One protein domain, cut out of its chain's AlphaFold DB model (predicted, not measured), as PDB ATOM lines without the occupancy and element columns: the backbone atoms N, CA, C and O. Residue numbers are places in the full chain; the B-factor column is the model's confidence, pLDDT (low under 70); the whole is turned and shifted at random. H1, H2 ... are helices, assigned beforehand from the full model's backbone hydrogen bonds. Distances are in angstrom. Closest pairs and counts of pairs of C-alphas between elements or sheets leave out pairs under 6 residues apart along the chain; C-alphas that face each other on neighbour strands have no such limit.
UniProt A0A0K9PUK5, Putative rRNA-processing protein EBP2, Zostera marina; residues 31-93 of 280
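AT A GLANCE: This is residues 31 to 93 of the 280 residues of the protein "Putative rRNA-processing protein EBP2" of Zostera marina (UniProt A0A0K9PUK5). The model is a flat, open V: one arm is the long helix H3 with the unnamed stretch 52 to 66 running back along it the opposite way, and the other arm leads out through residues 41 to 47 to H1. The tiny helix H2 sits at the corner, and residues 31 to 41 stick out at the far end of the second arm. The printed part has 63 residues with three named helices, in the order H1, H2, H3, and no named strand; the class is all helix. It is only just extended, close to loose, with a radius of gyration of the C-alphas of 16.1 A and spans of 41 by 39 by 15 A.

IN THESE COORDINATES: Find C-alpha 31 at (62.520, -27.047, -38.927); from there H1 runs through residues 31 to 40 and covers 14.4 A. Next look at Trp 48, where H2, residues 48 to 51, begins. Then find C-alpha 67 at (32.199, -17.889, -57.409), where H3 begins; it holds residues 67 to 92 and runs 37.4 A to C-alpha 92 at (29.481, -27.996, -21.499).

HOW THE PARTS SIT: H2 and H3 are near each other, with 8 pairs of C-alphas within 10 A; their closest C-alphas are 8.2 A apart. H1 is apart from H2 and from H3. In H1 and H3 every O i to N i+4 pair is within hydrogen-bond range; H2 is too short for such a pair, but its one O i to N i+3 pair is within range.

THE WHOLE: The two C-alphas farthest apart are those of Asn 65 and Gly 93, 42.7 A. The printed part has no cut. The link from H1 to H2 is short, with 7 residues, and that from H2 to H3 is long, with 15. Residues 63 to 69, of which 67 to 69 belong to H3, stand free, as do residues 31 to 41. The mean pLDDT of the printed part is 90.4, and no printed residue is under 70.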
ATOM      1  N   GLU A  31      62.100 -26.912 -40.329       93.69
ATOM      2  CA  GLU A  31      62.520 -27.047 -38.927       93.69
ATOM      3  C   GLU A  31      62.252 -25.758 -38.153       93.69
ATOM      4  O   GLU A  31      61.560 -25.788 -37.140       93.69
ATOM      5  N   GLY A  32      62.667 -24.613 -38.705       93.69
ATOM      6  CA  GLY A  32      62.395 -23.313 -38.087       93.69
ATOM      7  C   GLY A  32      60.900 -22.984 -38.000       93.69
ATOM      8  O   GLY A  32      60.462 -22.348 -37.045       93.69
ATOM      9  N   LEU A  33      60.085 -23.442 -38.962       93.69
ATOM     10  CA  LEU A  33      58.626 -23.287 -38.895       93.69
ATOM     11  C   LEU A  33      58.003 -24.107 -37.758       93.69
ATOM     12  O   LEU A  33      57.059 -23.637 -37.128       93.69
ATOM     13  N   LEU A  34      58.509 -25.318 -37.504       95.00
ATOM     14  CA  LEU A  34      58.042 -26.159 -36.400       95.00
ATOM     15  C   LEU A  34      58.468 -25.587 -35.046       95.00
ATOM     16  O   LEU A  34      57.637 -25.528 -34.148       95.00
ATOM     17  N   GLU A  35      59.699 -25.090 -34.930       95.81
ATOM     18  CA  GLU A  35      60.195 -24.412 -33.725       95.81
ATOM     19  C   GLU A  35      59.340 -23.177 -33.389       95.81
ATOM     20  O   GLU A  35      58.799 -23.068 -32.291       95.81
ATOM     21  N   CYS A  36      59.080 -22.307 -34.374       94.44
ATOM     22  CA  CYS A  36      58.186 -21.158 -34.192       94.44
ATOM     23  C   CYS A  36      56.753 -21.582 -33.822       94.44
ATOM     24  O   CYS A  36      56.064 -20.890 -33.071       94.44
ATOM     25  N   LEU A  37      56.270 -22.702 -34.372       93.75
ATOM     26  CA  LEU A  37      54.950 -23.225 -34.039       93.75
ATOM     27  C   LEU A  37      54.902 -23.690 -32.585       93.75
ATOM     28  O   LEU A  37      53.919 -23.397 -31.912       93.75
ATOM     29  N   GLU A  38      55.934 -24.370 -32.090       92.31
ATOM     30  CA  GLU A  38      56.022 -24.800 -30.690       92.31
ATOM     31  C   GLU A  38      56.051 -23.612 -29.722       92.31
ATOM     32  O   GLU A  38      55.370 -23.655 -28.698       92.31
ATOM     33  N   GLU A  39      56.745 -22.527 -30.072       94.56
ATOM     34  CA  GLU A  39      56.783 -21.304 -29.259       94.56
ATOM     35  C   GLU A  39      55.427 -20.579 -29.181       94.56
ATOM     36  O   GLU A  39      55.068 -20.030 -28.138       94.56
ATOM     37  N   ILE A  40      54.660 -20.557 -30.279       93.44
ATOM     38  CA  ILE A  40      53.397 -19.799 -30.385       93.44
ATOM     39  C   ILE A  40      52.180 -20.643 -29.964       93.44
ATOM     40  O   ILE A  40      51.135 -20.099 -29.584       93.44
ATOM     41  N   ARG A  41      52.265 -21.975 -30.064       90.50
ATOM     42  CA  ARG A  41      51.125 -22.876 -29.863       90.50
ATOM     43  C   ARG A  41      50.626 -22.821 -28.420       90.50
ATOM     44  O   ARG A  41      51.370 -22.928 -27.453       90.50
ATOM     45  N   TRP A  42      49.306 -22.720 -28.283       87.06
ATOM     46  CA  TRP A  42      48.645 -22.809 -26.983       87.06
ATOM     47  C   TRP A  42      48.866 -24.184 -26.335       87.06
ATOM     48  O   TRP A  42      48.791 -25.191 -27.048       87.06
ATOM     49  N   PRO A  43      49.002 -24.260 -24.996       88.00
ATOM     50  CA  PRO A  43      49.080 -25.535 -24.292       88.00
ATOM     51  C   PRO A  43      47.897 -26.458 -24.623       88.00
ATOM     52  O   PRO A  43      46.761 -26.014 -24.860       88.00
ATOM     53  N   GLU A  44      48.155 -27.766 -24.644       82.06
ATOM     54  CA  GLU A  44      47.144 -28.762 -25.022       82.06
ATOM     55  C   GLU A  44      46.006 -28.849 -23.989       82.06
ATOM     56  O   GLU A  44      44.848 -29.002 -24.380       82.06
ATOM     57  N   ASP A  45      46.300 -28.568 -22.715       86.62
ATOM     58  CA  ASP A  45      45.363 -28.637 -21.580       86.62
ATOM     59  C   ASP A  45      44.325 -27.500 -21.516       86.62
ATOM     60  O   ASP A  45      43.470 -27.448 -20.625       86.62
ATOM     61  N   VAL A  46      44.369 -26.549 -22.449       88.25
ATOM     62  CA  VAL A  46      43.441 -25.414 -22.455       88.25
ATOM     63  C   VAL A  46      42.047 -25.866 -22.896       88.25
ATOM     64  O   VAL A  46      41.856 -26.348 -24.016       88.25
ATOM     65  N   LYS A  47      41.044 -25.632 -22.033       87.88
ATOM     66  CA  LYS A  47      39.628 -25.905 -22.326       87.88
ATOM     67  C   LYS A  47      39.211 -25.254 -23.644       87.88
ATOM     68  O   LYS A  47      39.536 -24.098 -23.913       87.88
ATOM     69  N   TRP A  48      38.396 -25.969 -24.418       89.00
ATOM     70  CA  TRP A  48      37.958 -25.527 -25.746       89.00
ATOM     71  C   TRP A  48      37.307 -24.135 -25.755       89.00
ATOM     72  O   TRP A  48      37.477 -23.399 -26.719       89.00
ATOM     73  N   ILE A  49      36.638 -23.732 -24.672       89.00
ATOM     74  CA  ILE A  49      35.993 -22.417 -24.563       89.00
ATOM     75  C   ILE A  49      36.944 -21.222 -24.702       89.00
ATOM     76  O   ILE A  49      36.504 -20.133 -25.044       89.00
ATOM     77  N   HIS A  50      38.239 -21.409 -24.448       88.75
ATOM     78  CA  HIS A  50      39.236 -20.359 -24.660       88.75
ATOM     79  C   HIS A  50      39.739 -20.322 -26.107       88.75
ATOM     80  O   HIS A  50      40.216 -19.287 -26.553       88.75
ATOM     81  N   LYS A  51      39.619 -21.440 -26.837       88.75
ATOM     82  CA  LYS A  51      40.033 -21.558 -28.240       88.75
ATOM     83  C   LYS A  51      38.900 -21.146 -29.183       88.75
ATOM     84  O   LYS A  51      39.142 -20.419 -30.133       88.75
ATOM     85  N   LEU A  52      37.672 -21.613 -28.920       90.12
ATOM     86  CA  LEU A  52      36.469 -21.429 -29.754       90.12
ATOM     87  C   LEU A  52      36.678 -21.762 -31.244       90.12
ATOM     88  O   LEU A  52      35.916 -21.318 -32.099       90.12
ATOM     89  N   THR A  53      37.688 -22.573 -31.552       91.25
ATOM     90  CA  THR A  53      38.047 -22.979 -32.909       91.25
ATOM     91  C   THR A  53      37.427 -24.325 -33.247       91.25
ATOM     92  O   THR A  53      37.256 -25.200 -32.386       91.25
ATOM     93  N   ILE A  54      37.058 -24.491 -34.511       92.19
ATOM     94  CA  ILE A  54      36.572 -25.752 -35.057       92.19
ATOM     95  C   ILE A  54      37.305 -25.981 -36.353       92.19
ATOM     96  O   ILE A  54      37.219 -25.171 -37.273       92.19
ATOM     97  N   ASP A  55      38.008 -27.099 -36.385       90.31
ATOM     98  CA  ASP A  55      38.736 -27.527 -37.556       90.31
ATOM     99  C   ASP A  55      37.754 -28.272 -38.455       90.31
ATOM    100  O   ASP A  55      37.072 -29.207 -38.026       90.31
ATOM    101  N   HIS A  56      37.646 -27.809 -39.694       87.31
ATOM    102  CA  HIS A  56      36.799 -28.412 -40.709       87.31
ATOM    103  C   HIS A  56      37.694 -28.997 -41.789       87.31
ATOM    104  O   HIS A  56      38.510 -28.280 -42.370       87.31
ATOM    105  N   VAL A  57      37.554 -30.294 -42.044       83.69
ATOM    106  CA  VAL A  57      38.283 -30.966 -43.118       83.69
ATOM    107  C   VAL A  57      37.461 -30.802 -44.390       83.69
ATOM    108  O   VAL A  57      36.336 -31.292 -44.470       83.69
ATOM    109  N   GLN A  58      37.995 -30.049 -45.350       77.88
ATOM    110  CA  GLN A  58      37.399 -29.948 -46.677       77.88
ATOM    111  C   GLN A  58      37.953 -31.055 -47.565       77.88
ATOM    112  O   GLN A  58      39.130 -31.027 -47.908       77.88
ATOM    113  N   ASP A  59      37.085 -31.978 -47.968       74.56
ATOM    114  CA  ASP A  59      37.428 -33.057 -48.905       74.56
ATOM    115  C   ASP A  59      36.984 -32.753 -50.349       74.56
ATOM    116  O   ASP A  59      37.165 -33.576 -51.244       74.56
ATOM    117  N   GLN A  60      36.347 -31.601 -50.592       78.00
ATOM    118  CA  GLN A  60      35.808 -31.245 -51.906       78.00
ATOM    119  C   GLN A  60      36.779 -30.349 -52.676       78.00
ATOM    120  O   GLN A  60      37.070 -29.231 -52.250       78.00
ATOM    121  N   ASP A  61      37.203 -30.816 -53.849       80.56
ATOM    122  CA  ASP A  61      37.898 -29.992 -54.836       80.56
ATOM    123  C   ASP A  61      36.894 -29.025 -55.480       80.56
ATOM    124  O   ASP A  61      36.015 -29.427 -56.247       80.56
ATOM    125  N   ILE A  62      37.003 -27.744 -55.135       82.31
ATOM    126  CA  ILE A  62      36.142 -26.672 -55.645       82.31
ATOM    127  C   ILE A  62      36.933 -25.865 -56.674       82.31
ATOM    128  O   ILE A  62      38.072 -25.472 -56.417       82.31
ATOM    129  N   ASP A  63      36.329 -25.593 -57.831       87.62
ATOM    130  CA  ASP A  63      36.923 -24.692 -58.819       87.62
ATOM    131  C   ASP A  63      36.952 -23.262 -58.269       87.62
ATOM    132  O   ASP A  63      35.928 -22.684 -57.907       87.62
ATOM    133  N   VAL A  64      38.145 -22.673 -58.218       87.69
ATOM    134  CA  VAL A  64      38.366 -21.327 -57.682       87.69
ATOM    135  C   VAL A  64      37.658 -20.262 -58.524       87.69
ATOM    136  O   VAL A  64      37.319 -19.210 -57.987       87.69
ATOM    137  N   ASN A  65      37.416 -20.515 -59.813       90.75
ATOM    138  CA  ASN A  65      36.834 -19.531 -60.732       90.75
ATOM    139  C   ASN A  65      35.301 -19.480 -60.694       90.75
ATOM    140  O   ASN A  65      34.713 -18.502 -61.163       90.75
ATOM    141  N   ASP A  66      34.643 -20.502 -60.145       93.00
ATOM    142  CA  ASP A  66      33.193 -20.508 -59.991       93.00
ATOM    143  C   ASP A  66      32.796 -19.936 -58.626       93.00
ATOM    144  O   ASP A  66      32.728 -20.622 -57.605       93.00
ATOM    145  N   ASP A  67      32.521 -18.634 -58.622       93.75
ATOM    146  CA  ASP A  67      32.199 -17.889 -57.409       93.75
ATOM    147  C   ASP A  67      30.946 -18.425 -56.698       93.75
ATOM    148  O   ASP A  67      30.896 -18.467 -55.474       93.75
ATOM    149  N   ILE A  68      29.941 -18.906 -57.436       92.81
ATOM    150  CA  ILE A  68      28.680 -19.350 -56.825       92.81
ATOM    151  C   ILE A  68      28.899 -20.634 -56.029       92.81
ATOM    152  O   ILE A  68      28.418 -20.753 -54.898       92.81
ATOM    153  N   THR A  69      29.606 -21.609 -56.603       91.50
ATOM    154  CA  THR A  69      29.881 -22.873 -55.905       91.50
ATOM    155  C   THR A  69      30.869 -22.672 -54.764       91.50
ATOM    156  O   THR A  69      30.666 -23.236 -53.687       91.50
ATOM    157  N   ARG A  70      31.857 -21.790 -54.944       92.88
ATOM    158  CA  ARG A  70      32.797 -21.383 -53.896       92.88
ATOM    159  C   ARG A  70      32.105 -20.718 -52.704       92.88
ATOM    160  O   ARG A  70      32.307 -21.143 -51.568       92.88
ATOM    161  N   GLU A  71      31.227 -19.745 -52.941       93.06
ATOM    162  CA  GLU A  71      30.454 -19.087 -51.879       93.06
ATOM    163  C   GLU A  71      29.514 -20.065 -51.164       93.06
ATOM    164  O   GLU A  71      29.371 -20.030 -49.938       93.06
ATOM    165  N   MET A  72      28.908 -20.994 -51.908       92.06
ATOM    166  CA  MET A  72      28.091 -22.049 -51.309       92.06
ATOM    167  C   MET A  72      28.913 -22.978 -50.411       92.06
ATOM    168  O   MET A  72      28.428 -23.341 -49.341       92.06
ATOM    169  N   ALA A  73      30.141 -23.322 -50.796       91.94
ATOM    170  CA  ALA A  73      31.032 -24.137 -49.977       91.94
ATOM    171  C   ALA A  73      31.500 -23.408 -48.705       91.94
ATOM    172  O   ALA A  73      31.517 -23.993 -47.621       91.94
ATOM    173  N   PHE A  74      31.815 -22.112 -48.793       92.50
ATOM    174  CA  PHE A  74      32.116 -21.305 -47.606       92.50
ATOM    175  C   PHE A  74      30.917 -21.223 -46.663       92.50
ATOM    176  O   PHE A  74      31.059 -21.343 -45.442       92.50
ATOM    177  N   TYR A  75      29.715 -21.074 -47.222       94.75
ATOM    178  CA  TYR A  75      28.485 -21.066 -46.447       94.75
ATOM    179  C   TYR A  75      28.234 -22.405 -45.737       94.75
ATOM    180  O   TYR A  75      27.914 -22.408 -44.544       94.75
ATOM    181  N   THR A  76      28.385 -23.542 -46.425       92.69
ATOM    182  CA  THR A  76      28.189 -24.869 -45.817       92.69
ATOM    183  C   THR A  76      29.232 -25.152 -44.741       92.69
ATOM    184  O   THR A  76      28.854 -25.582 -43.653       92.69
ATOM    185  N   GLN A  77      30.500 -24.808 -44.983       93.31
ATOM    186  CA  GLN A  77      31.577 -24.906 -43.994       93.31
ATOM    187  C   GLN A  77      31.250 -24.132 -42.715       93.31
ATOM    188  O   GLN A  77      31.336 -24.667 -41.609       93.31
ATOM    189  N   ALA A  78      30.850 -22.866 -42.856       95.06
ATOM    190  CA  ALA A  78      30.503 -22.028 -41.716       95.06
ATOM    191  C   ALA A  78      29.293 -22.593 -40.957       95.06
ATOM    192  O   ALA A  78      29.277 -22.616 -39.725       95.06
ATOM    193  N   LEU A  79      28.288 -23.090 -41.678       94.88
ATOM    194  CA  LEU A  79      27.083 -23.668 -41.095       94.88
ATOM    195  C   LEU A  79      27.375 -24.959 -40.316       94.88
ATOM    196  O   LEU A  79      26.848 -25.145 -39.216       94.88
ATOM    197  N   GLU A  80      28.219 -25.839 -40.849       93.88
ATOM    198  CA  GLU A  80      28.652 -27.062 -40.170       93.88
ATOM    199  C   GLU A  80      29.512 -26.754 -38.945       93.88
ATOM    200  O   GLU A  80      29.249 -27.293 -37.866       93.88
ATOM    201  N   GLY A  81      30.445 -25.805 -39.067       94.25
ATOM    202  CA  GLY A  81      31.224 -25.298 -37.941       94.25
ATOM    203  C   GLY A  81      30.327 -24.772 -36.819       94.25
ATOM    204  O   GLY A  81      30.466 -25.178 -35.667       94.25
ATOM    205  N   VAL A  82      29.323 -23.949 -37.139       95.00
ATOM    206  CA  VAL A  82      28.363 -23.432 -36.146       95.00
ATOM    207  C   VAL A  82      27.573 -24.559 -35.475       95.00
ATOM    208  O   VAL A  82      27.376 -24.521 -34.260       95.00
ATOM    209  N   ARG A  83      27.147 -25.589 -36.217       94.50
ATOM    210  CA  ARG A  83      26.445 -26.751 -35.638       94.50
ATOM    211  C   ARG A  83      27.326 -27.529 -34.666       94.50
ATOM    212  O   ARG A  83      26.875 -27.883 -33.577       94.50
ATOM    213  N   GLN A  84      28.580 -27.774 -35.036       94.12
ATOM    214  CA  GLN A  84      29.539 -28.445 -34.163       94.12
ATOM    215  C   GLN A  84      29.859 -27.597 -32.922       94.12
ATOM    216  O   GLN A  84      29.936 -28.139 -31.816       94.12
ATOM    217  N   ALA A  85      29.983 -26.273 -33.077       93.69
ATOM    218  CA  ALA A  85      30.180 -25.340 -31.967       93.69
ATOM    219  C   ALA A  85      29.019 -25.415 -30.992       93.69
ATOM    220  O   ALA A  85      29.226 -25.581 -29.793       93.69
ATOM    221  N   TYR A  86      27.801 -25.345 -31.523       93.31
ATOM    222  CA  TYR A  86      26.581 -25.414 -30.741       93.31
ATOM    223  C   TYR A  86      26.520 -26.703 -29.916       93.31
ATOM    224  O   TYR A  86      26.341 -26.641 -28.702       93.31
ATOM    225  N   ALA A  87      26.783 -27.858 -30.536       92.81
ATOM    226  CA  ALA A  87      26.794 -29.144 -29.840       92.81
ATOM    227  C   ALA A  87      27.855 -29.213 -28.724       92.81
ATOM    228  O   ALA A  87      27.621 -29.822 -27.680       92.81
ATOM    229  N   LYS A  88      29.029 -28.595 -28.913       91.81
ATOM    230  CA  LYS A  88      30.059 -28.506 -27.864       91.81
ATOM    231  C   LYS A  88      29.633 -27.575 -26.724       91.81
ATOM    232  O   LYS A  88      29.830 -27.927 -25.564       91.81
ATOM    233  N   VAL A  89      29.040 -26.419 -27.033       92.19
ATOM    234  CA  VAL A  89      28.533 -25.461 -26.030       92.19
ATOM    235  C   VAL A  89      27.416 -26.081 -25.193       92.19
ATOM    236  O   VAL A  89      27.447 -25.987 -23.969       92.19
ATOM    237  N   GLU A  90      26.480 -26.776 -25.834       91.31
ATOM    238  CA  GLU A  90      25.380 -27.467 -25.159       91.31
ATOM    239  C   GLU A  90      25.889 -28.550 -24.197       91.31
ATOM    240  O   GLU A  90      25.458 -28.599 -23.046       91.31
ATOM    241  N   LYS A  91      26.876 -29.357 -24.619       91.25
ATOM    242  CA  LYS A  91      27.512 -30.384 -23.772       91.25
ATOM    243  C   LYS A  91      28.213 -29.817 -22.539       91.25
ATOM    244  O   LYS A  91      28.226 -30.477 -21.505       91.25
ATOM    245  N   MET A  92      28.827 -28.639 -22.646       88.44
ATOM    246  CA  MET A  92      29.481 -27.996 -21.499       88.44
ATOM    247  C   MET A  92      28.466 -27.513 -20.456       88.44
ATOM    248  O   MET A  92      28.807 -27.443 -19.278       88.44
ATOM    249  N   GLY A  93      27.226 -27.239 -20.876       85.19
ATOM    250  CA  GLY A  93      26.142 -26.799 -20.008       85.19
ATOM    251  C   GLY A  93      26.325 -25.371 -19.483       85.19
ATOM    252  O   GLY A  93      27.430 -24.880 -19.269       85.19
TER     253      GLY A  93